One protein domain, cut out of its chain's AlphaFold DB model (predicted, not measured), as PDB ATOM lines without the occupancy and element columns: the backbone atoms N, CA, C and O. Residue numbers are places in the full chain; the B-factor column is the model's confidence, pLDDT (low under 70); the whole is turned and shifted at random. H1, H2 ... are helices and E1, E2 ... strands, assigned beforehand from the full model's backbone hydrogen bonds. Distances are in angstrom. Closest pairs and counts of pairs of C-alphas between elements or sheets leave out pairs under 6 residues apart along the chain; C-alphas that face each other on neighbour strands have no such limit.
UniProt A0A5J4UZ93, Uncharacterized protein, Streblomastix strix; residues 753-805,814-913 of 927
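What this domain is: This is residues 753 to 805 and 814 to 913 of the 927 residues of an uncharacterized protein of Streblomastix strix (UniProt A0A5J4UZ93). You are looking at a chain wound in four stacked turns, a solenoid with three sides, each turn giving one strand to each of three sheets set round the axis like the walls of a triangular prism. Residues 894 to 913 wind on past the fourth turn and pair with it in short stretches; residues 773 to 779 stick out as the tip of a long loop in the first turn, and two short helices sit in links from the second side to the third. The printed part has 153 residues, with two named helices and twelve named strands in the order E1 E2 E3 E4 E5 H1 E6 E7 E8 H2 E9 E10 E11 E12. The sheets run E1 E4 E7 E10, E2 E5 E8 E11 and E3 E6 E9 E12, each parallel. The class is mostly strand, though under half of the residues are in named elements; the whole is compact, with a radius of gyration of the C-alphas of 15.7 A and spans of 48 by 40 by 25 A.

How they stand to each other: Start at the sheet of E3, residues 765 to 769, E6, 818 to 823, E9, 854 to 859, and E12, 888 to 893, whose strand lines turn by 25 degrees from edge to edge. E6 and E9 are parallel at 6 degrees, with N 820 and O 855 2.8 A apart, within hydrogen-bond range; on the other side of E9, N 856 and O 889 of E12 are also 2.8 A apart. Move next to the sheet of E1, residues 753 to 755, E4, 783 to 787, E7, 825 to 829, and E10, 862 to 865, which turns by 57 degrees. E6 runs on into E7 across a break of 1 residue, at 94 degrees, and E9 into E10 across a break of 2, at 87 degrees. In E4 and E7, N 785 and O 826 are 2.7 A apart. The third sheet, of E2, residues 758 to 760, E5, 792 to 796, E8, 837 to 842, and E11, 876 to 881, is only just strongly twisted, its C-alphas up to 4.0 A off its best plane. Between E5 and E8, N 793 and O 838 are 2.8 A apart. H1, residues 800 to 804, and H2, residues 847 to 850, are apart and not on any of these sheets. In H1 the O i to N i+4 pair is within hydrogen-bond range; H2 is too short for such a pair, and its one O i to N i+3 pair is not within range.

Where its parts are: Find C-alpha 753 at (-4.980, -36.067, -22.009), where E1 begins. E3, 12.6 A long, starts at C-alpha 765, (-3.401, -36.701, -41.182). In the same sheet, E6 measures 16.0 A, E9 16.1 A and E12 16.5 A, with E12 ending at C-alpha 893, (10.201, -45.824, -33.491). E4 is 13.5 A long, E7 12.8 A and E5 12.7 A.

The domain as a whole: The two C-alphas farthest apart are those of Phe 778 and Glu 849, at 49.5 A. Residues 806 to 813 are not printed, and C-alphas 805 and 814 are 13.9 A apart across this cut. Look for the long link from E3 to E4, 13 residues. Mean pLDDT of the printed part is 81.4; 25 residues are under 70, among them residues 770 to 783, 801 to 802 and 912 to 913.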
ATOM      1  N   PHE A 753      -3.755 -35.982 -21.203       70.69
ATOM      2  CA  PHE A 753      -4.980 -36.067 -22.009       70.69
ATOM      3  C   PHE A 753      -5.748 -37.337 -21.642       70.69
ATOM      4  O   PHE A 753      -5.205 -38.431 -21.769       70.69
ATOM      5  N   VAL A 754      -6.994 -37.204 -21.185       76.69
ATOM      6  CA  VAL A 754      -7.807 -38.345 -20.746       76.69
ATOM      7  C   VAL A 754      -8.689 -38.837 -21.889       76.69
ATOM      8  O   VAL A 754      -9.433 -38.066 -22.490       76.69
ATOM      9  N   ILE A 755      -8.613 -40.132 -22.172       82.19
ATOM     10  CA  ILE A 755      -9.482 -40.833 -23.109       82.19
ATOM     11  C   ILE A 755     -10.505 -41.592 -22.273       82.19
ATOM     12  O   ILE A 755     -10.187 -42.605 -21.659       82.19
ATOM     13  N   ASP A 756     -11.721 -41.063 -22.234       84.12
ATOM     14  CA  ASP A 756     -12.832 -41.476 -21.368       84.12
ATOM     15  C   ASP A 756     -13.983 -42.163 -22.123       84.12
ATOM     16  O   ASP A 756     -14.970 -42.581 -21.531       84.12
ATOM     17  N   LYS A 757     -13.870 -42.252 -23.448       86.81
ATOM     18  CA  LYS A 757     -14.820 -42.913 -24.346       86.81
ATOM     19  C   LYS A 757     -14.105 -43.410 -25.599       86.81
ATOM     20  O   LYS A 757     -12.935 -43.096 -25.827       86.81
ATOM     21  N   GLN A 758     -14.819 -44.138 -26.452       89.50
ATOM     22  CA  GLN A 758     -14.311 -44.516 -27.769       89.50
ATOM     23  C   GLN A 758     -14.281 -43.304 -28.725       89.50
ATOM     24  O   GLN A 758     -15.307 -42.669 -28.981       89.50
ATOM     25  N   TYR A 759     -13.111 -43.002 -29.289       85.88
ATOM     26  CA  TYR A 759     -12.898 -41.982 -30.315       85.88
ATOM     27  C   TYR A 759     -12.711 -42.634 -31.686       85.88
ATOM     28  O   TYR A 759     -11.755 -43.371 -31.909       85.88
ATOM     29  N   ASP A 760     -13.616 -42.311 -32.608       84.81
ATOM     30  CA  ASP A 760     -13.637 -42.786 -33.994       84.81
ATOM     31  C   ASP A 760     -13.645 -41.575 -34.941       84.81
ATOM     32  O   ASP A 760     -14.630 -40.822 -34.998       84.81
ATOM     33  N   PHE A 761     -12.527 -41.350 -35.638       82.00
ATOM     34  CA  PHE A 761     -12.276 -40.153 -36.446       82.00
ATOM     35  C   PHE A 761     -11.822 -40.465 -37.880       82.00
ATOM     36  O   PHE A 761     -11.340 -41.548 -38.200       82.00
ATOM     37  N   GLU A 762     -11.973 -39.470 -38.761       78.38
ATOM     38  CA  GLU A 762     -11.839 -39.618 -40.221       78.38
ATOM     39  C   GLU A 762     -10.773 -38.692 -40.850       78.38
ATOM     40  O   GLU A 762     -10.791 -38.434 -42.051       78.38
ATOM     41  N   TYR A 763      -9.839 -38.170 -40.048       77.12
ATOM     42  CA  TYR A 763      -8.797 -37.245 -40.510       77.12
ATOM     43  C   TYR A 763      -7.731 -37.944 -41.375       77.12
ATOM     44  O   TYR A 763      -7.197 -38.975 -40.978       77.12
ATOM     45  N   GLU A 764      -7.365 -37.341 -42.515       78.31
ATOM     46  CA  GLU A 764      -6.313 -37.854 -43.416       78.31
ATOM     47  C   GLU A 764      -4.929 -37.862 -42.743       78.31
ATOM     48  O   GLU A 764      -4.173 -38.824 -42.851       78.31
ATOM     49  N   ASN A 765      -4.607 -36.798 -42.001       78.00
ATOM     50  CA  ASN A 765      -3.401 -36.701 -41.182       78.00
ATOM     51  C   ASN A 765      -3.797 -36.257 -39.773       78.00
ATOM     52  O   ASN A 765      -4.116 -35.090 -39.550       78.00
ATOM     53  N   PHE A 766      -3.767 -37.183 -38.823       80.19
ATOM     54  CA  PHE A 766      -3.955 -36.918 -37.406       80.19
ATOM     55  C   PHE A 766      -2.597 -36.964 -36.709       80.19
ATOM     56  O   PHE A 766      -1.898 -37.975 -36.762       80.19
ATOM     57  N   VAL A 767      -2.204 -35.868 -36.062       77.69
ATOM     58  CA  VAL A 767      -0.960 -35.802 -35.291       77.69
ATOM     59  C   VAL A 767      -1.295 -35.397 -33.870       77.69
ATOM     60  O   VAL A 767      -1.773 -34.289 -33.633       77.69
ATOM     61  N   LEU A 768      -0.992 -36.281 -32.931       77.94
ATOM     62  CA  LEU A 768      -1.010 -35.989 -31.511       77.94
ATOM     63  C   LEU A 768       0.439 -35.984 -31.035       77.94
ATOM     64  O   LEU A 768       1.150 -36.978 -31.184       77.94
ATOM     65  N   ARG A 769       0.911 -34.851 -30.513       75.62
ATOM     66  CA  ARG A 769       2.316 -34.720 -30.121       75.62
ATOM     67  C   ARG A 769       2.539 -33.902 -28.860       75.62
ATOM     68  O   ARG A 769       1.796 -32.958 -28.597       75.62
ATOM     69  N   GLY A 770       3.622 -34.216 -28.154       66.06
ATOM     70  CA  GLY A 770       4.234 -33.306 -27.192       66.06
ATOM     71  C   GLY A 770       4.772 -32.044 -27.881       66.06
ATOM     72  O   GLY A 770       5.038 -32.019 -29.093       66.06
ATOM     73  N   ALA A 771       4.918 -30.960 -27.121       60.72
ATOM     74  CA  ALA A 771       5.515 -29.734 -27.644       60.72
ATOM     75  C   ALA A 771       7.042 -29.749 -27.551       60.72
ATOM     76  O   ALA A 771       7.623 -30.303 -26.619       60.72
ATOM     77  N   ASN A 772       7.694 -29.096 -28.511       54.94
ATOM     78  CA  ASN A 772       9.152 -29.043 -28.599       54.94
ATOM     79  C   ASN A 772       9.728 -27.815 -27.847       54.94
ATOM     80  O   ASN A 772       9.019 -26.875 -27.491       54.94
ATOM     81  N   SER A 773      11.040 -27.817 -27.580       51.66
ATOM     82  CA  SER A 773      11.724 -26.788 -26.769       51.66
ATOM     83  C   SER A 773      11.734 -25.386 -27.391       51.66
ATOM     84  O   SER A 773      11.927 -24.399 -26.688       51.66
ATOM     85  N   SER A 774      11.506 -25.283 -28.701       48.75
ATOM     86  CA  SER A 774      11.298 -24.013 -29.402       48.75
ATOM     87  C   SER A 774       9.882 -23.445 -29.236       48.75
ATOM     88  O   SER A 774       9.686 -22.253 -29.456       48.75
ATOM     89  N   GLU A 775       8.905 -24.273 -28.851       47.28
ATOM     90  CA  GLU A 775       7.484 -23.917 -28.719       47.28
ATOM     91  C   GLU A 775       7.061 -23.617 -27.265       47.28
ATOM     92  O   GLU A 775       5.997 -23.037 -27.055       47.28
ATOM     93  N   VAL A 776       7.876 -23.960 -26.252       48.59
ATOM     94  CA  VAL A 776       7.545 -23.772 -24.820       48.59
ATOM     95  C   VAL A 776       8.729 -23.196 -24.039       48.59
ATOM     96  O   VAL A 776       9.836 -23.715 -24.105       48.59
ATOM     97  N   ARG A 777       8.503 -22.128 -23.252       42.19
ATOM     98  CA  ARG A 777       9.550 -21.417 -22.477       42.19
ATOM     99  C   ARG A 777       9.800 -21.950 -21.048       42.19
ATOM    100  O   ARG A 777      10.516 -21.301 -20.292       42.19
ATOM    101  N   PHE A 778       9.244 -23.103 -20.663       46.03
ATOM    102  CA  PHE A 778       9.401 -23.691 -19.318       46.03
ATOM    103  C   PHE A 778       9.793 -25.180 -19.364       46.03
ATOM    104  O   PHE A 778       9.705 -25.818 -20.408       46.03
ATOM    105  N   GLN A 779      10.269 -25.698 -18.222       41.75
ATOM    106  CA  GLN A 779      10.893 -27.018 -18.039       41.75
ATOM    107  C   GLN A 779      10.048 -28.180 -18.605       41.75
ATOM    108  O   GLN A 779       8.856 -28.291 -18.312       41.75
ATOM    109  N   GLN A 780      10.688 -29.038 -19.412       47.56
ATOM    110  CA  GLN A 780      10.068 -30.162 -20.123       47.56
ATOM    111  C   GLN A 780       9.427 -31.169 -19.158       47.56
ATOM    112  O   GLN A 780      10.112 -31.734 -18.311       47.56
ATOM    113  N   HIS A 781       8.139 -31.453 -19.351       51.06
ATOM    114  CA  HIS A 781       7.526 -32.711 -18.928       51.06
ATOM    115  C   HIS A 781       7.001 -33.412 -20.184       51.06
ATOM    116  O   HIS A 781       6.444 -32.751 -21.061       51.06
ATOM    117  N   ILE A 782       7.196 -34.728 -20.291       57.78
ATOM    118  CA  ILE A 782       6.621 -35.535 -21.377       57.78
ATOM    119  C   ILE A 782       5.093 -35.500 -21.235       57.78
ATOM    120  O   ILE A 782       4.560 -35.772 -20.159       57.78
ATOM    121  N   THR A 783       4.393 -35.132 -22.309       69.19
ATOM    122  CA  THR A 783       2.926 -35.103 -22.359       69.19
ATOM    123  C   THR A 783       2.369 -36.517 -22.226       69.19
ATOM    124  O   THR A 783       2.778 -37.405 -22.964       69.19
ATOM    125  N   CYS A 784       1.423 -36.728 -21.315       78.31
ATOM    126  CA  CYS A 784       0.796 -38.015 -21.048       78.31
ATOM    127  C   CYS A 784      -0.573 -38.145 -21.741       78.31
ATOM    128  O   CYS A 784      -1.301 -37.167 -21.888       78.31
ATOM    129  N   ILE A 785      -0.958 -39.358 -22.120       85.38
ATOM    130  CA  ILE A 785      -2.318 -39.765 -22.473       85.38
ATOM    131  C   ILE A 785      -2.737 -40.827 -21.462       85.38
ATOM    132  O   ILE A 785      -2.100 -41.876 -21.405       85.38
ATOM    133  N   ARG A 786      -3.800 -40.580 -20.698       86.56
ATOM    134  CA  ARG A 786      -4.404 -41.547 -19.777       86.56
ATOM    135  C   ARG A 786      -5.645 -42.148 -20.407       86.56
ATOM    136  O   ARG A 786      -6.564 -41.422 -20.770       86.56
ATOM    137  N   PHE A 787      -5.696 -43.466 -20.503       89.62
ATOM    138  CA  PHE A 787      -6.928 -44.168 -20.846       89.62
ATOM    139  C   PHE A 787      -7.709 -44.470 -19.566       89.62
ATOM    140  O   PHE A 787      -7.137 -44.979 -18.610       89.62
ATOM    141  N   LEU A 788      -9.003 -44.155 -19.544       89.69
ATOM    142  CA  LEU A 788      -9.927 -44.707 -18.553       89.69
ATOM    143  C   LEU A 788     -10.456 -46.059 -19.034       89.69
ATOM    144  O   LEU A 788     -10.218 -46.465 -20.175       89.69
ATOM    145  N   LYS A 789     -11.207 -46.739 -18.168       90.50
ATOM    146  CA  LYS A 789     -11.796 -48.052 -18.446       90.50
ATOM    147  C   LYS A 789     -12.632 -48.053 -19.735       90.50
ATOM    148  O   LYS A 789     -12.554 -48.993 -20.525       90.50
ATOM    149  N   GLU A 790     -13.368 -46.976 -19.988       91.25
ATOM    150  CA  GLU A 790     -14.231 -46.763 -21.155       91.25
ATOM    151  C   GLU A 790     -13.498 -46.092 -22.340       91.25
ATOM    152  O   GLU A 790     -14.096 -45.791 -23.374       91.25
ATOM    153  N   GLY A 791     -12.197 -45.828 -22.223       90.06
ATOM    154  CA  GLY A 791     -11.411 -45.133 -23.236       90.06
ATOM    155  C   GLY A 791     -10.869 -46.041 -24.338       90.06
ATOM    156  O   GLY A 791     -10.202 -47.033 -24.051       90.06
ATOM    157  N   GLN A 792     -11.059 -45.667 -25.609       93.75
ATOM    158  CA  GLN A 792     -10.428 -46.346 -26.751       93.75
ATOM    159  C   GLN A 792     -10.235 -45.394 -27.944       93.75
ATOM    160  O   GLN A 792     -11.080 -44.552 -28.217       93.75
ATOM    161  N   ILE A 793      -9.153 -45.543 -28.707       92.62
ATOM    162  CA  ILE A 793      -8.979 -44.932 -30.032       92.62
ATOM    163  C   ILE A 793      -9.250 -46.002 -31.089       92.62
ATOM    164  O   ILE A 793      -8.549 -47.010 -31.131       92.62
ATOM    165  N   LEU A 794     -10.239 -45.788 -31.956       90.94
ATOM    166  CA  LEU A 794     -10.593 -46.698 -33.043       90.94
ATOM    167  C   LEU A 794     -10.075 -46.157 -34.377       90.94
ATOM    168  O   LEU A 794     -10.415 -45.051 -34.792       90.94
ATOM    169  N   ILE A 795      -9.282 -46.975 -35.067       91.25
ATOM    170  CA  ILE A 795      -8.725 -46.701 -36.393       91.25
ATOM    171  C   ILE A 795      -9.085 -47.886 -37.291       91.25
ATOM    172  O   ILE A 795      -8.830 -49.035 -36.945       91.25
ATOM    173  N   ALA A 796      -9.698 -47.630 -38.444       88.00
ATOM    174  CA  ALA A 796     -10.328 -48.682 -39.244       88.00
ATOM    175  C   ALA A 796     -10.085 -48.511 -40.745       88.00
ATOM    176  O   ALA A 796     -10.059 -47.381 -41.246       88.00
ATOM    177  N   ASP A 797      -9.943 -49.627 -41.466       84.44
ATOM    178  CA  ASP A 797      -9.628 -49.643 -42.908       84.44
ATOM    179  C   ASP A 797     -10.817 -49.338 -43.807       84.44
ATOM    180  O   ASP A 797     -10.632 -48.964 -44.957       84.44
ATOM    181  N   ILE A 798     -12.034 -49.422 -43.298       83.75
ATOM    182  CA  ILE A 798     -13.219 -48.892 -43.966       83.75
ATOM    183  C   ILE A 798     -13.591 -47.586 -43.284       83.75
ATOM    184  O   ILE A 798     -13.600 -47.542 -42.061       83.75
ATOM    185  N   ALA A 799     -13.912 -46.532 -44.033       76.81
ATOM    186  CA  ALA A 799     -14.338 -45.254 -43.465       76.81
ATOM    187  C   ALA A 799     -15.632 -45.379 -42.635       76.81
ATOM    188  O   ALA A 799     -16.529 -46.156 -42.961       76.81
ATOM    189  N   ARG A 800     -15.755 -44.587 -41.565       78.12
ATOM    190  CA  ARG A 800     -16.848 -44.638 -40.578       78.12
ATOM    191  C   ARG A 800     -18.231 -44.580 -41.211       78.12
ATOM    192  O   ARG A 800     -19.090 -45.378 -40.856       78.12
ATOM    193  N   TRP A 801     -18.441 -43.680 -42.169       68.25
ATOM    194  CA  TRP A 801     -19.722 -43.538 -42.869       68.25
ATOM    195  C   TRP A 801     -20.118 -44.804 -43.646       68.25
ATOM    196  O   TRP A 801     -21.303 -45.107 -43.718       68.25
ATOM    197  N   SER A 802     -19.155 -45.581 -44.152       65.62
ATOM    198  CA  SER A 802     -19.425 -46.847 -44.846       65.62
ATOM    199  C   SER A 802     -19.665 -48.022 -43.889       65.62
ATOM    200  O   SER A 802     -20.231 -49.029 -44.298       65.62
ATOM    201  N   ARG A 803     -19.243 -47.921 -42.615       70.44
ATOM    202  CA  ARG A 803     -19.494 -48.944 -41.576       70.44
ATOM    203  C   ARG A 803     -20.894 -48.842 -40.964       70.44
ATOM    204  O   ARG A 803     -21.389 -49.817 -40.415       70.44
ATOM    205  N   VAL A 804     -21.509 -47.662 -41.028       61.88
ATOM    206  CA  VAL A 804     -22.838 -47.386 -40.452       61.88
ATOM    207  C   VAL A 804     -23.975 -47.803 -41.401       61.88
ATOM    208  O   VAL A 804     -25.085 -48.054 -40.942       61.88
ATOM    209  N   ASP A 805     -23.702 -47.926 -42.704       60.72
ATOM    210  CA  ASP A 805     -24.660 -48.363 -43.728       60.72
ATOM    211  C   ASP A 805     -24.046 -49.467 -44.609       60.72
ATOM    212  O   ASP A 805     -23.332 -49.187 -45.575       60.72
ATOM    213  N   LYS A 814     -13.151 -45.277 -51.072       66.88
ATOM    214  CA  LYS A 814     -12.468 -45.895 -49.928       66.88
ATOM    215  C   LYS A 814     -12.362 -44.960 -48.710       66.88
ATOM    216  O   LYS A 814     -11.916 -45.380 -47.648       66.88
ATOM    217  N   GLY A 815     -12.788 -43.699 -48.852       70.94
ATOM    218  CA  GLY A 815     -12.461 -42.626 -47.910       70.94
ATOM    219  C   GLY A 815     -10.992 -42.186 -48.030       70.94
ATOM    220  O   GLY A 815     -10.237 -42.783 -48.801       70.94
ATOM    221  N   PRO A 816     -10.580 -41.122 -47.318       78.44
ATOM    222  CA  PRO A 816      -9.184 -40.694 -47.308       78.44
ATOM    223  C   PRO A 816      -8.314 -41.735 -46.601       78.44
ATOM    224  O   PRO A 816      -8.726 -42.287 -45.577       78.44
ATOM    225  N   ASP A 817      -7.112 -41.970 -47.134       85.69
ATOM    226  CA  ASP A 817      -6.048 -42.686 -46.426       85.69
ATOM    227  C   ASP A 817      -5.775 -41.982 -45.087       85.69
ATOM    228  O   ASP A 817      -5.839 -40.757 -45.008       85.69
ATOM    229  N   GLN A 818      -5.484 -42.736 -44.027       86.75
ATOM    230  CA  GLN A 818      -5.233 -42.167 -42.703       86.75
ATOM    231  C   GLN A 818      -3.779 -42.334 -42.288       86.75
ATOM    232  O   GLN A 818      -3.229 -43.433 -42.317       86.75
ATOM    233  N   LYS A 819      -3.180 -41.244 -41.815       89.06
ATOM    234  CA  LYS A 819      -1.915 -41.249 -41.084       89.06
ATOM    235  C   LYS A 819      -2.152 -40.744 -39.673       89.06
ATOM    236  O   LYS A 819      -2.519 -39.587 -39.488       89.06
ATOM    237  N   VAL A 820      -1.935 -41.603 -38.688       89.38
ATOM    238  CA  VAL A 820      -2.109 -41.317 -37.264       89.38
ATOM    239  C   VAL A 820      -0.734 -41.347 -36.613       89.38
ATOM    240  O   VAL A 820      -0.122 -42.404 -36.501       89.38
ATOM    241  N   ASN A 821      -0.235 -40.186 -36.200       88.75
ATOM    242  CA  ASN A 821       1.087 -40.047 -35.597       88.75
ATOM    243  C   ASN A 821       0.966 -39.652 -34.125       88.75
ATOM    244  O   ASN A 821       0.411 -38.599 -33.813       88.75
ATOM    245  N   PHE A 822       1.550 -40.460 -33.247       88.81
ATOM    246  CA  PHE A 822       1.808 -40.143 -31.848       88.81
ATOM    247  C   PHE A 822       3.297 -39.828 -31.695       88.81
ATOM    248  O   PHE A 822       4.129 -40.674 -32.018       88.81
ATOM    249  N   TYR A 823       3.643 -38.620 -31.246       85.56
ATOM    250  CA  TYR A 823       5.042 -38.176 -31.170       85.56
ATOM    251  C   TYR A 823       5.385 -37.521 -29.825       85.56
ATOM    252  O   TYR A 823       4.743 -36.542 -29.456       85.56
ATOM    253  N   GLN A 824       6.412 -37.995 -29.108       81.50
ATOM    254  CA  GLN A 824       6.812 -37.457 -27.787       81.50
ATOM    255  C   GLN A 824       5.697 -37.513 -26.729       81.50
ATOM    256  O   GLN A 824       5.381 -36.513 -26.078       81.50
ATOM    257  N   ILE A 825       5.074 -38.685 -26.575       84.25
ATOM    258  CA  ILE A 825       3.927 -38.899 -25.676       84.25
ATOM    259  C   ILE A 825       4.168 -40.082 -24.738       84.25
ATOM    260  O   ILE A 825       4.594 -41.141 -25.185       84.25
ATOM    261  N   LYS A 826       3.811 -39.931 -23.461       87.69
ATOM    262  CA  LYS A 826       3.692 -41.017 -22.484       87.69
ATOM    263  C   LYS A 826       2.261 -41.564 -22.459       87.69
ATOM    264  O   LYS A 826       1.322 -40.814 -22.265       87.69
ATOM    265  N   PHE A 827       2.068 -42.861 -22.601       89.94
ATOM    266  CA  PHE A 827       0.783 -43.535 -22.466       89.94
ATOM    267  C   PHE A 827       0.659 -44.139 -21.065       89.94
ATOM    268  O   PHE A 827       1.540 -44.883 -20.638       89.94
ATOM    269  N   LEU A 828      -0.430 -43.820 -20.369       90.25
ATOM    270  CA  LEU A 828      -0.814 -44.378 -19.076       90.25
ATOM    271  C   LEU A 828      -2.003 -45.319 -19.279       90.25
ATOM    272  O   LEU A 828      -3.087 -44.896 -19.689       90.25
ATOM    273  N   LEU A 829      -1.754 -46.603 -19.036       91.06
ATOM    274  CA  LEU A 829      -2.712 -47.688 -19.221       91.06
ATOM    275  C   LEU A 829      -3.537 -47.911 -17.934       91.06
ATOM    276  O   LEU A 829      -2.929 -47.956 -16.858       91.06
ATOM    277  N   PRO A 830      -4.872 -48.077 -18.019       90.94
ATOM    278  CA  PRO A 830      -5.730 -48.354 -16.865       90.94
ATOM    279  C   PRO A 830      -5.534 -49.785 -16.343       90.94
ATOM    280  O   PRO A 830      -4.949 -50.637 -17.006       90.94
ATOM    281  N   GLU A 831      -6.060 -50.109 -15.167       86.75
ATOM    282  CA  GLU A 831      -6.026 -51.500 -14.676       86.75
ATOM    283  C   GLU A 831      -6.963 -52.420 -15.488       86.75
ATOM    284  O   GLU A 831      -6.641 -53.579 -15.747       86.75
ATOM    285  N   GLU A 832      -8.086 -51.880 -15.976       88.56
ATOM    286  CA  GLU A 832      -9.099 -52.585 -16.771       88.56
ATOM    287  C   GLU A 832      -9.515 -51.764 -18.005       88.56
ATOM    288  O   GLU A 832      -9.463 -50.536 -17.982       88.56
ATOM    289  N   SER A 833      -9.990 -52.426 -19.067       90.00
ATOM    290  CA  SER A 833     -10.582 -51.787 -20.257       90.00
ATOM    291  C   SER A 833     -11.867 -52.510 -20.670       90.00
ATOM    292  O   SER A 833     -11.872 -53.737 -20.772       90.00
ATOM    293  N   GLU A 834     -12.948 -51.774 -20.951       92.25
ATOM    294  CA  GLU A 834     -14.215 -52.352 -21.435       92.25
ATOM    295  C   GLU A 834     -14.136 -52.819 -22.893       92.25
ATOM    296  O   GLU A 834     -14.844 -53.743 -23.291       92.25
ATOM    297  N   TYR A 835     -13.264 -52.203 -23.695       88.62
ATOM    298  CA  TYR A 835     -13.172 -52.461 -25.134       88.62
ATOM    299  C   TYR A 835     -12.104 -53.492 -25.514       88.62
ATOM    300  O   TYR A 835     -11.925 -53.800 -26.694       88.62
ATOM    301  N   GLY A 836     -11.352 -54.014 -24.542       89.44
ATOM    302  CA  GLY A 836     -10.280 -54.978 -24.795       89.44
ATOM    303  C   GLY A 836      -9.059 -54.395 -25.522       89.44
ATOM    304  O   GLY A 836      -8.117 -55.140 -25.803       89.44
ATOM    305  N   SER A 837      -9.028 -53.082 -25.793       92.94
ATOM    306  CA  SER A 837      -7.813 -52.369 -26.189       92.94
ATOM    307  C   SER A 837      -7.883 -50.855 -25.989       92.94
ATOM    308  O   SER A 837      -8.959 -50.266 -26.068       92.94
ATOM    309  N   CYS A 838      -6.722 -50.215 -25.818       92.25
ATOM    310  CA  CYS A 838      -6.603 -48.752 -25.829       92.25
ATOM    311  C   CYS A 838      -6.612 -48.184 -27.259       92.25
ATOM    312  O   CYS A 838      -7.229 -47.157 -27.521       92.25
ATOM    313  N   VAL A 839      -5.953 -48.853 -28.205       93.38
ATOM    314  CA  VAL A 839      -5.930 -48.515 -29.633       93.38
ATOM    315  C   VAL A 839      -6.386 -49.738 -30.423       93.38
ATOM    316  O   VAL A 839      -5.731 -50.783 -30.427       93.38
ATOM    317  N   LEU A 840      -7.530 -49.620 -31.089       93.75
ATOM    318  CA  LEU A 840      -8.119 -50.659 -31.925       93.75
ATOM    319  C   LEU A 840      -7.825 -50.389 -33.397       93.75
ATOM    320  O   LEU A 840      -8.169 -49.333 -33.924       93.75
ATOM    321  N   LEU A 841      -7.243 -51.384 -34.058       92.00
ATOM    322  CA  LEU A 841      -7.082 -51.455 -35.502       92.00
ATOM    323  C   LEU A 841      -8.152 -52.400 -36.050       92.00
ATOM    324  O   LEU A 841      -8.016 -53.622 -35.988       92.00
ATOM    325  N   LEU A 842      -9.245 -51.822 -36.538       90.06
ATOM    326  CA  LEU A 842     -10.414 -52.556 -37.009       90.06
ATOM    327  C   LEU A 842     -10.269 -52.872 -38.501       90.06
ATOM    328  O   LEU A 842     -10.465 -51.994 -39.348       90.06
ATOM    329  N   GLY A 843      -9.891 -54.111 -38.812       85.00
ATOM    330  CA  GLY A 843      -9.756 -54.598 -40.186       85.00
ATOM    331  C   GLY A 843     -11.025 -55.264 -40.709       85.00
ATOM    332  O   GLY A 843     -11.757 -55.913 -39.963       85.00
ATOM    333  N   ASN A 844     -11.283 -55.141 -42.009       81.69
ATOM    334  CA  ASN A 844     -12.420 -55.780 -42.668       81.69
ATOM    335  C   ASN A 844     -11.967 -56.858 -43.667       81.69
ATOM    336  O   ASN A 844     -10.982 -56.679 -44.382       81.69
ATOM    337  N   GLU A 845     -12.713 -57.965 -43.792       76.00
ATOM    338  CA  GLU A 845     -12.410 -59.039 -44.759       76.00
ATOM    339  C   GLU A 845     -12.296 -58.528 -46.203       76.00
ATOM    340  O   GLU A 845     -11.446 -58.994 -46.965       76.00
ATOM    341  N   ARG A 846     -13.094 -57.515 -46.566       74.19
ATOM    342  CA  ARG A 846     -13.076 -56.879 -47.893       74.19
ATOM    343  C   ARG A 846     -12.157 -55.653 -47.957       74.19
ATOM    344  O   ARG A 846     -12.187 -54.918 -48.945       74.19
ATOM    345  N   GLY A 847     -11.306 -55.436 -46.950       68.81
ATOM    346  CA  GLY A 847     -10.355 -54.320 -46.880       68.81
ATOM    347  C   GLY A 847      -9.349 -54.293 -48.040       68.81
ATOM    348  O   GLY A 847      -8.948 -53.224 -48.488       68.81
ATOM    349  N   ASN A 848      -9.009 -55.439 -48.636       69.44
ATOM    350  CA  ASN A 848      -8.162 -55.459 -49.839       69.44
ATOM    351  C   ASN A 848      -8.870 -54.883 -51.083       69.44
ATOM    352  O   ASN A 848      -8.214 -54.320 -51.960       69.44
ATOM    353  N   GLU A 849     -10.201 -54.983 -51.157       72.88
ATOM    354  CA  GLU A 849     -11.002 -54.446 -52.264       72.88
ATOM    355  C   GLU A 849     -11.368 -52.974 -52.017       72.88
ATOM    356  O   GLU A 849     -11.143 -52.125 -52.884       72.88
ATOM    357  N   TYR A 850     -11.849 -52.649 -50.810       73.94
ATOM    358  CA  TYR A 850     -12.467 -51.352 -50.487       73.94
ATOM    359  C   TYR A 850     -11.782 -50.572 -49.362       73.94
ATOM    360  O   TYR A 850     -12.189 -49.450 -49.079       73.94
ATOM    361  N   GLY A 851     -10.752 -51.130 -48.732       76.88
ATOM    362  CA  GLY A 851     -10.077 -50.498 -47.605       76.88
ATOM    363  C   GLY A 851      -9.117 -49.386 -48.026       76.88
ATOM    364  O   GLY A 851      -8.479 -49.461 -49.084       76.88
ATOM    365  N   ARG A 852      -9.025 -48.354 -47.187       84.19
ATOM    366  CA  ARG A 852      -8.038 -47.270 -47.262       84.19
ATOM    367  C   ARG A 852      -6.693 -47.703 -46.693       84.19
ATOM    368  O   ARG A 852      -6.622 -48.627 -45.881       84.19
ATOM    369  N   LYS A 853      -5.627 -46.996 -47.067       86.69
ATOM    370  CA  LYS A 853      -4.327 -47.166 -46.416       86.69
ATOM    371  C   LYS A 853      -4.361 -46.510 -45.048       86.69
ATOM    372  O   LYS A 853      -4.817 -45.376 -44.913       86.69
ATOM    373  N   ILE A 854      -3.846 -47.215 -44.050       90.31
ATOM    374  CA  ILE A 854      -3.663 -46.680 -42.703       90.31
ATOM    375  C   ILE A 854      -2.197 -46.796 -42.338       90.31
ATOM    376  O   ILE A 854      -1.612 -47.869 -42.446       90.31
ATOM    377  N   GLU A 855      -1.619 -45.711 -41.850       92.94
ATOM    378  CA  GLU A 855      -0.330 -45.713 -41.176       92.94
ATOM    379  C   GLU A 855      -0.527 -45.209 -39.746       92.94
ATOM    380  O   GLU A 855      -0.975 -44.083 -39.545       92.94
ATOM    381  N   VAL A 856      -0.213 -46.036 -38.750       92.81
ATOM    382  CA  VAL A 856      -0.212 -45.643 -37.336       92.81
ATOM    383  C   VAL A 856       1.225 -45.663 -36.844       92.81
ATOM    384  O   VAL A 856       1.838 -46.726 -36.768       92.81
ATOM    385  N   LYS A 857       1.775 -44.492 -36.528       93.38
ATOM    386  CA  LYS A 857       3.156 -44.330 -36.076       93.38
ATOM    387  C   LYS A 857       3.199 -43.848 -34.630       93.38
ATOM    388  O   LYS A 857       2.583 -42.841 -34.296       93.38
ATOM    389  N   PHE A 858       3.978 -44.535 -33.806       92.62
ATOM    390  CA  PHE A 858       4.396 -44.088 -32.482       92.62
ATOM    391  C   PHE A 858       5.886 -43.770 -32.556       92.62
ATOM    392  O   PHE A 858       6.669 -44.626 -32.967       92.62
ATOM    393  N   ASP A 859       6.273 -42.551 -32.200       90.62
ATOM    394  CA  ASP A 859       7.657 -42.090 -32.277       90.62
ATOM    395  C   ASP A 859       8.056 -41.301 -31.021       90.62
ATOM    396  O   ASP A 859       7.376 -40.357 -30.618       90.62
ATOM    397  N   GLN A 860       9.148 -41.704 -30.369       88.12
ATOM    398  CA  GLN A 860       9.597 -41.149 -29.080       88.12
ATOM    399  C   GLN A 860       8.518 -41.229 -27.984       88.12
ATOM    400  O   GLN A 860       8.293 -40.267 -27.249       88.12
ATOM    401  N   CYS A 861       7.810 -42.355 -27.891       88.75
ATOM    402  CA  CYS A 861       6.734 -42.545 -26.916       88.75
ATOM    403  C   CYS A 861       7.167 -43.389 -25.709       88.75
ATOM    404  O   CYS A 861       7.950 -44.323 -25.850       88.75
ATOM    405  N   GLU A 862       6.602 -43.111 -24.536       90.62
ATOM    406  CA  GLU A 862       6.743 -43.940 -23.329       90.62
ATOM    407  C   GLU A 862       5.416 -44.643 -23.017       90.62
ATOM    408  O   GLU A 862       4.360 -44.099 -23.316       90.62
ATOM    409  N   ILE A 863       5.422 -45.831 -22.417       91.56
ATOM    410  CA  ILE A 863       4.207 -46.567 -22.033       91.56
ATOM    411  C   ILE A 863       4.391 -47.123 -20.620       91.56
ATOM    412  O   ILE A 863       5.395 -47.786 -20.349       91.56
ATOM    413  N   GLN A 864       3.434 -46.857 -19.728       90.31
ATOM    414  CA  GLN A 864       3.437 -47.289 -18.326       90.31
ATOM    415  C   GLN A 864       2.006 -47.585 -17.848       90.31
ATOM    416  O   GLN A 864       1.034 -47.135 -18.455       90.31
ATOM    417  N   THR A 865       1.860 -48.330 -16.754       85.12
ATOM    418  CA  THR A 865       0.570 -48.444 -16.057       85.12
ATOM    419  C   THR A 865       0.310 -47.207 -15.201       85.12
ATOM    420  O   THR A 865       1.243 -46.587 -14.691       85.12
ATOM    421  N   GLU A 866      -0.963 -46.850 -15.023       78.38
ATOM    422  CA  GLU A 866      -1.372 -45.746 -14.147       78.38
ATOM    423  C   GLU A 866      -0.923 -45.978 -12.696       78.38
ATOM    424  O   GLU A 866      -0.347 -45.093 -12.063       78.38
ATOM    425  N   MET A 867      -1.131 -47.196 -12.196       77.12
ATOM    426  CA  MET A 867      -0.695 -47.623 -10.871       77.12
ATOM    427  C   MET A 867       0.583 -48.466 -10.998       77.12
ATOM    428  O   MET A 867       0.557 -49.505 -11.676       77.12
ATOM    429  N   PRO A 868       1.708 -48.069 -10.370       69.69
ATOM    430  CA  PRO A 868       2.931 -48.865 -10.376       69.69
ATOM    431  C   PRO A 868       2.666 -50.269  -9.813       69.69
ATOM    432  O   PRO A 868       2.146 -50.399  -8.707       69.69
ATOM    433  N   ASN A 869       3.064 -51.311 -10.550       68.38
ATOM    434  CA  ASN A 869       2.857 -52.736 -10.225       68.38
ATOM    435  C   ASN A 869       1.424 -53.283 -10.390       68.38
ATOM    436  O   ASN A 869       1.169 -54.408  -9.953       68.38
ATOM    437  N   SER A 870       0.505 -52.545 -11.018       80.06
ATOM    438  CA  SER A 870      -0.795 -53.107 -11.416       80.06
ATOM    439  C   SER A 870      -0.637 -54.208 -12.474       80.06
ATOM    440  O   SER A 870       0.334 -54.235 -13.238       80.06
ATOM    441  N   VAL A 871      -1.582 -55.152 -12.483       82.12
ATOM    442  CA  VAL A 871      -1.613 -56.289 -13.413       82.12
ATOM    443  C   VAL A 871      -2.747 -56.076 -14.409       82.12
ATOM    444  O   VAL A 871      -3.903 -55.989 -14.009       82.12
ATOM    445  N   ILE A 872      -2.421 -56.030 -15.700       86.81
ATOM    446  CA  ILE A 872      -3.403 -55.978 -16.785       86.81
ATOM    447  C   ILE A 872      -3.759 -57.412 -17.193       86.81
ATOM    448  O   ILE A 872      -2.910 -58.154 -17.697       86.81
ATOM    449  N   ASP A 873      -5.015 -57.812 -16.991       81.19
ATOM    450  CA  ASP A 873      -5.440 -59.198 -17.228       81.19
ATOM    451  C   ASP A 873      -5.928 -59.447 -18.667       81.19
ATOM    452  O   ASP A 873      -5.538 -60.440 -19.277       81.19
ATOM    453  N   SER A 874      -6.736 -58.548 -19.248       85.62
ATOM    454  CA  SER A 874      -7.625 -58.904 -20.373       85.62
ATOM    455  C   SER A 874      -7.595 -57.993 -21.613       85.62
ATOM    456  O   SER A 874      -8.424 -58.180 -22.507       85.62
ATOM    457  N   TYR A 875      -6.674 -57.024 -21.714       92.75
ATOM    458  CA  TYR A 875      -6.642 -56.074 -22.839       92.75
ATOM    459  C   TYR A 875      -5.222 -55.699 -23.308       92.75
ATOM    460  O   TYR A 875      -4.250 -55.878 -22.578       92.75
ATOM    461  N   SER A 876      -5.110 -55.159 -24.530       91.12
ATOM    462  CA  SER A 876      -3.839 -54.734 -25.154       91.12
ATOM    463  C   SER A 876      -3.768 -53.220 -25.392       91.12
ATOM    464  O   SER A 876      -4.792 -52.582 -25.625       91.12
ATOM    465  N   LEU A 877      -2.571 -52.617 -25.432       90.44
ATOM    466  CA  LEU A 877      -2.446 -51.222 -25.889       90.44
ATOM    467  C   LEU A 877      -2.846 -51.117 -27.363       90.44
ATOM    468  O   LEU A 877      -3.667 -50.275 -27.700       90.44
ATOM    469  N   ILE A 878      -2.305 -51.982 -28.225       92.81
ATOM    470  CA  ILE A 878      -2.680 -52.056 -29.644       92.81
ATOM    471  C   ILE A 878      -3.296 -53.422 -29.910       92.81
ATOM    472  O   ILE A 878      -2.653 -54.442 -29.658       92.81
ATOM    473  N   LYS A 879      -4.514 -53.448 -30.455       92.19
ATOM    474  CA  LYS A 879      -5.187 -54.685 -30.861       92.19
ATOM    475  C   LYS A 879      -5.682 -54.600 -32.297       92.19
ATOM    476  O   LYS A 879      -6.351 -53.636 -32.654       92.19
ATOM    477  N   GLY A 880      -5.388 -55.620 -33.096       89.06
ATOM    478  CA  GLY A 880      -6.057 -55.865 -34.372       89.06
ATOM    479  C   GLY A 880      -7.248 -56.799 -34.190       89.06
ATOM    480  O   GLY A 880      -7.051 -57.930 -33.750       89.06
ATOM    481  N   ASP A 881      -8.459 -56.363 -34.539       86.06
ATOM    482  CA  ASP A 881      -9.682 -57.167 -34.382       86.06
ATOM    483  C   ASP A 881     -10.585 -57.027 -35.622       86.06
ATOM    484  O   ASP A 881     -10.807 -55.898 -36.061       86.06
ATOM    485  N   PRO A 882     -11.083 -58.123 -36.231       79.81
ATOM    486  CA  PRO A 882     -10.626 -59.507 -36.047       79.81
ATOM    487  C   PRO A 882      -9.171 -59.735 -36.494       79.81
ATOM    488  O   PRO A 882      -8.540 -60.705 -36.067       79.81
ATOM    489  N   PHE A 883      -8.627 -58.857 -37.343       85.56
ATOM    490  CA  PHE A 883      -7.254 -58.898 -37.850       85.56
ATOM    491  C   PHE A 883      -6.828 -57.530 -38.408       85.56
ATOM    492  O   PHE A 883      -7.656 -56.668 -38.686       85.56
ATOM    493  N   VAL A 884      -5.526 -57.350 -38.625       85.94
ATOM    494  CA  VAL A 884      -4.938 -56.222 -39.362       85.94
ATOM    495  C   VAL A 884      -4.845 -56.595 -40.848       85.94
ATOM    496  O   VAL A 884      -4.399 -57.696 -41.189       85.94
ATOM    497  N   THR A 885      -5.276 -55.702 -41.744       85.00
ATOM    498  CA  THR A 885      -5.250 -55.930 -43.202       85.00
ATOM    499  C   THR A 885      -3.931 -55.489 -43.836       85.00
ATOM    500  O   THR A 885      -3.174 -54.715 -43.256       85.00
ATOM    501  N   ALA A 886      -3.645 -55.945 -45.061       81.06
ATOM    502  CA  ALA A 886      -2.413 -55.594 -45.783       81.06
ATOM    503  C   ALA A 886      -2.277 -54.088 -46.108       81.06
ATOM    504  O   ALA A 886      -1.208 -53.644 -46.527       81.06
ATOM    505  N   GLN A 887      -3.350 -53.309 -45.941       82.56
ATOM    506  CA  GLN A 887      -3.368 -51.856 -46.137       82.56
ATOM    507  C   GLN A 887      -3.027 -51.074 -44.859       82.56
ATOM    508  O   GLN A 887      -2.867 -49.854 -44.915       82.56
ATOM    509  N   MET A 888      -2.912 -51.753 -43.717       89.44
ATOM    510  CA  MET A 888      -2.550 -51.144 -42.445       89.44
ATOM    511  C   MET A 888      -1.064 -51.343 -42.160       89.44
ATOM    512  O   MET A 888      -0.533 -52.453 -42.220       89.44
ATOM    513  N   ARG A 889      -0.396 -50.257 -41.796       89.69
ATOM    514  CA  ARG A 889       1.005 -50.224 -41.404       89.69
ATOM    515  C   ARG A 889       1.116 -49.642 -40.005       89.69
ATOM    516  O   ARG A 889       0.617 -48.553 -39.748       89.69
ATOM    517  N   ILE A 890       1.799 -50.352 -39.115       90.81
ATOM    518  CA  ILE A 890       2.062 -49.906 -37.744       90.81
ATOM    519  C   ILE A 890       3.567 -49.702 -37.622       90.81
ATOM    520  O   ILE A 890       4.339 -50.581 -37.999       90.81
ATOM    521  N   ILE A 891       3.977 -48.535 -37.144       92.00
ATOM    522  CA  ILE A 891       5.378 -48.136 -37.022       92.00
ATOM    523  C   ILE A 891       5.632 -47.770 -35.561       92.00
ATOM    524  O   ILE A 891       4.932 -46.925 -35.007       92.00
ATOM    525  N   LEU A 892       6.631 -48.396 -34.943       90.38
ATOM    526  CA  LEU A 892       7.091 -48.076 -33.592       90.38
ATOM    527  C   LEU A 892       8.561 -47.666 -33.684       90.38
ATOM    528  O   LEU A 892       9.423 -48.498 -33.951       90.38
ATOM    529  N   GLU A 893       8.851 -46.387 -33.479       90.88
ATOM    530  CA  GLU A 893      10.201 -45.824 -33.491       90.88
ATOM    531  C   GLU A 893      10.499 -45.226 -32.107       90.88
ATOM    532  O   GLU A 893       9.713 -44.456 -31.571       90.88
ATOM    533  N   ASN A 894      11.624 -45.575 -31.480       87.00
ATOM    534  CA  ASN A 894      12.015 -45.018 -30.171       87.00
ATOM    535  C   ASN A 894      10.925 -45.125 -29.075       87.00
ATOM    536  O   ASN A 894      10.716 -44.180 -28.315       87.00
ATOM    537  N   VAL A 895      10.210 -46.253 -29.011       90.75
ATOM    538  CA  VAL A 895       9.165 -46.493 -28.002       90.75
ATOM    539  C   VAL A 895       9.751 -47.219 -26.788       90.75
ATOM    540  O   VAL A 895      10.396 -48.256 -26.942       90.75
ATOM    541  N   ILE A 896       9.501 -46.701 -25.585       89.81
ATOM    542  CA  ILE A 896       9.930 -47.277 -24.304       89.81
ATOM    543  C   ILE A 896       8.691 -47.761 -23.542       89.81
ATOM    544  O   ILE A 896       7.766 -46.989 -23.324       89.81
ATOM    545  N   ALA A 897       8.660 -49.023 -23.113       89.25
ATOM    546  CA  ALA A 897       7.588 -49.568 -22.277       89.25
ATOM    547  C   ALA A 897       8.176 -50.103 -20.966       89.25
ATOM    548  O   ALA A 897       9.007 -51.010 -20.989       89.25
ATOM    549  N   GLU A 898       7.759 -49.547 -19.829       83.25
ATOM    550  CA  GLU A 898       8.338 -49.832 -18.511       83.25
ATOM    551  C   GLU A 898       7.248 -49.988 -17.448       83.25
ATOM    552  O   GLU A 898       6.201 -49.353 -17.520       83.25
ATOM    553  N   ASN A 899       7.505 -50.808 -16.424       79.31
ATOM    554  CA  ASN A 899       6.587 -51.042 -15.301       79.31
ATOM    555  C   ASN A 899       5.196 -51.586 -15.697       79.31
ATOM    556  O   ASN A 899       4.211 -51.252 -15.049       79.31
ATOM    557  N   ILE A 900       5.105 -52.436 -16.729       83.75
ATOM    558  CA  ILE A 900       3.841 -53.055 -17.169       83.75
ATOM    559  C   ILE A 900       3.873 -54.563 -16.909       83.75
ATOM    560  O   ILE A 900       4.811 -55.241 -17.331       83.75
ATOM    561  N   ASN A 901       2.840 -55.096 -16.253       82.50
ATOM    562  CA  ASN A 901       2.690 -56.525 -15.986       82.50
ATOM    563  C   ASN A 901       1.397 -57.050 -16.630       82.50
ATOM    564  O   ASN A 901       0.309 -56.651 -16.223       82.50
ATOM    565  N   PHE A 902       1.508 -57.926 -17.632       84.06
ATOM    566  CA  PHE A 902       0.356 -58.562 -18.280       84.06
ATOM    567  C   PHE A 902       0.188 -60.005 -17.793       84.06
ATOM    568  O   PHE A 902       1.165 -60.753 -17.755       84.06
ATOM    569  N   GLN A 903      -1.045 -60.411 -17.475       82.19
ATOM    570  CA  GLN A 903      -1.345 -61.776 -17.028       82.19
ATOM    571  C   GLN A 903      -1.851 -62.680 -18.162       82.19
ATOM    572  O   GLN A 903      -1.233 -63.711 -18.422       82.19
ATOM    573  N   ASN A 904      -2.936 -62.303 -18.852       82.38
ATOM    574  CA  ASN A 904      -3.518 -63.067 -19.969       82.38
ATOM    575  C   ASN A 904      -3.633 -62.255 -21.275       82.38
ATOM    576  O   ASN A 904      -4.351 -62.648 -22.196       82.38
ATOM    577  N   ALA A 905      -2.900 -61.145 -21.381       86.31
ATOM    578  CA  ALA A 905      -2.865 -60.280 -22.557       86.31
ATOM    579  C   ALA A 905      -1.421 -59.935 -22.968       86.31
ATOM    580  O   ALA A 905      -0.451 -60.363 -22.341       86.31
ATOM    581  N   SER A 906      -1.264 -59.179 -24.053       87.69
ATOM    582  CA  SER A 906       0.021 -58.645 -24.517       87.69
ATOM    583  C   SER A 906      -0.088 -57.144 -24.767       87.69
ATOM    584  O   SER A 906      -1.164 -56.639 -25.073       87.69
ATOM    585  N   LEU A 907       1.033 -56.418 -24.704       86.44
ATOM    586  CA  LEU A 907       1.059 -54.985 -25.030       86.44
ATOM    587  C   LEU A 907       0.547 -54.714 -26.457       86.44
ATOM    588  O   LEU A 907      -0.140 -53.724 -26.701       86.44
ATOM    589  N   ILE A 908       0.857 -55.622 -27.382       90.88
ATOM    590  CA  ILE A 908       0.429 -55.591 -28.778       90.88
ATOM    591  C   ILE A 908      -0.133 -56.974 -29.131       90.88
ATOM    592  O   ILE A 908       0.589 -57.969 -29.025       90.88
ATOM    593  N   ASP A 909      -1.399 -57.044 -29.544       89.75
ATOM    594  CA  ASP A 909      -2.058 -58.248 -30.079       89.75
ATOM    595  C   ASP A 909      -2.472 -57.982 -31.531       89.75
ATOM    596  O   ASP A 909      -3.449 -57.289 -31.812       89.75
ATOM    597  N   ILE A 910      -1.690 -58.494 -32.481       86.38
ATOM    598  CA  ILE A 910      -1.950 -58.330 -33.912       86.38
ATOM    599  C   ILE A 910      -2.111 -59.705 -34.542       86.38
ATOM    600  O   ILE A 910      -1.201 -60.535 -34.512       86.38
ATOM    601  N   ARG A 911      -3.254 -59.908 -35.195       82.44
ATOM    602  CA  ARG A 911      -3.532 -61.086 -36.018       82.44
ATOM    603  C   ARG A 911      -3.521 -60.680 -37.480       82.44
ATOM    604  O   ARG A 911      -4.084 -59.649 -37.835       82.44
ATOM    605  N   SER A 912      -2.873 -61.470 -38.329       69.88
ATOM    606  CA  SER A 912      -2.927 -61.257 -39.775       69.88
ATOM    607  C   SER A 912      -4.136 -61.973 -40.373       69.88
ATOM    608  O   SER A 912      -4.561 -63.021 -39.885       69.88
ATOM    609  N   GLN A 913      -4.651 -61.437 -41.481       66.50
ATOM    610  CA  GLN A 913      -5.795 -61.962 -42.240       66.50
ATOM    611  C   GLN A 913      -5.639 -63.437 -42.708       66.50
ATOM    612  O   GLN A 913      -6.601 -64.033 -43.186       66.50
TER     613      GLN A 913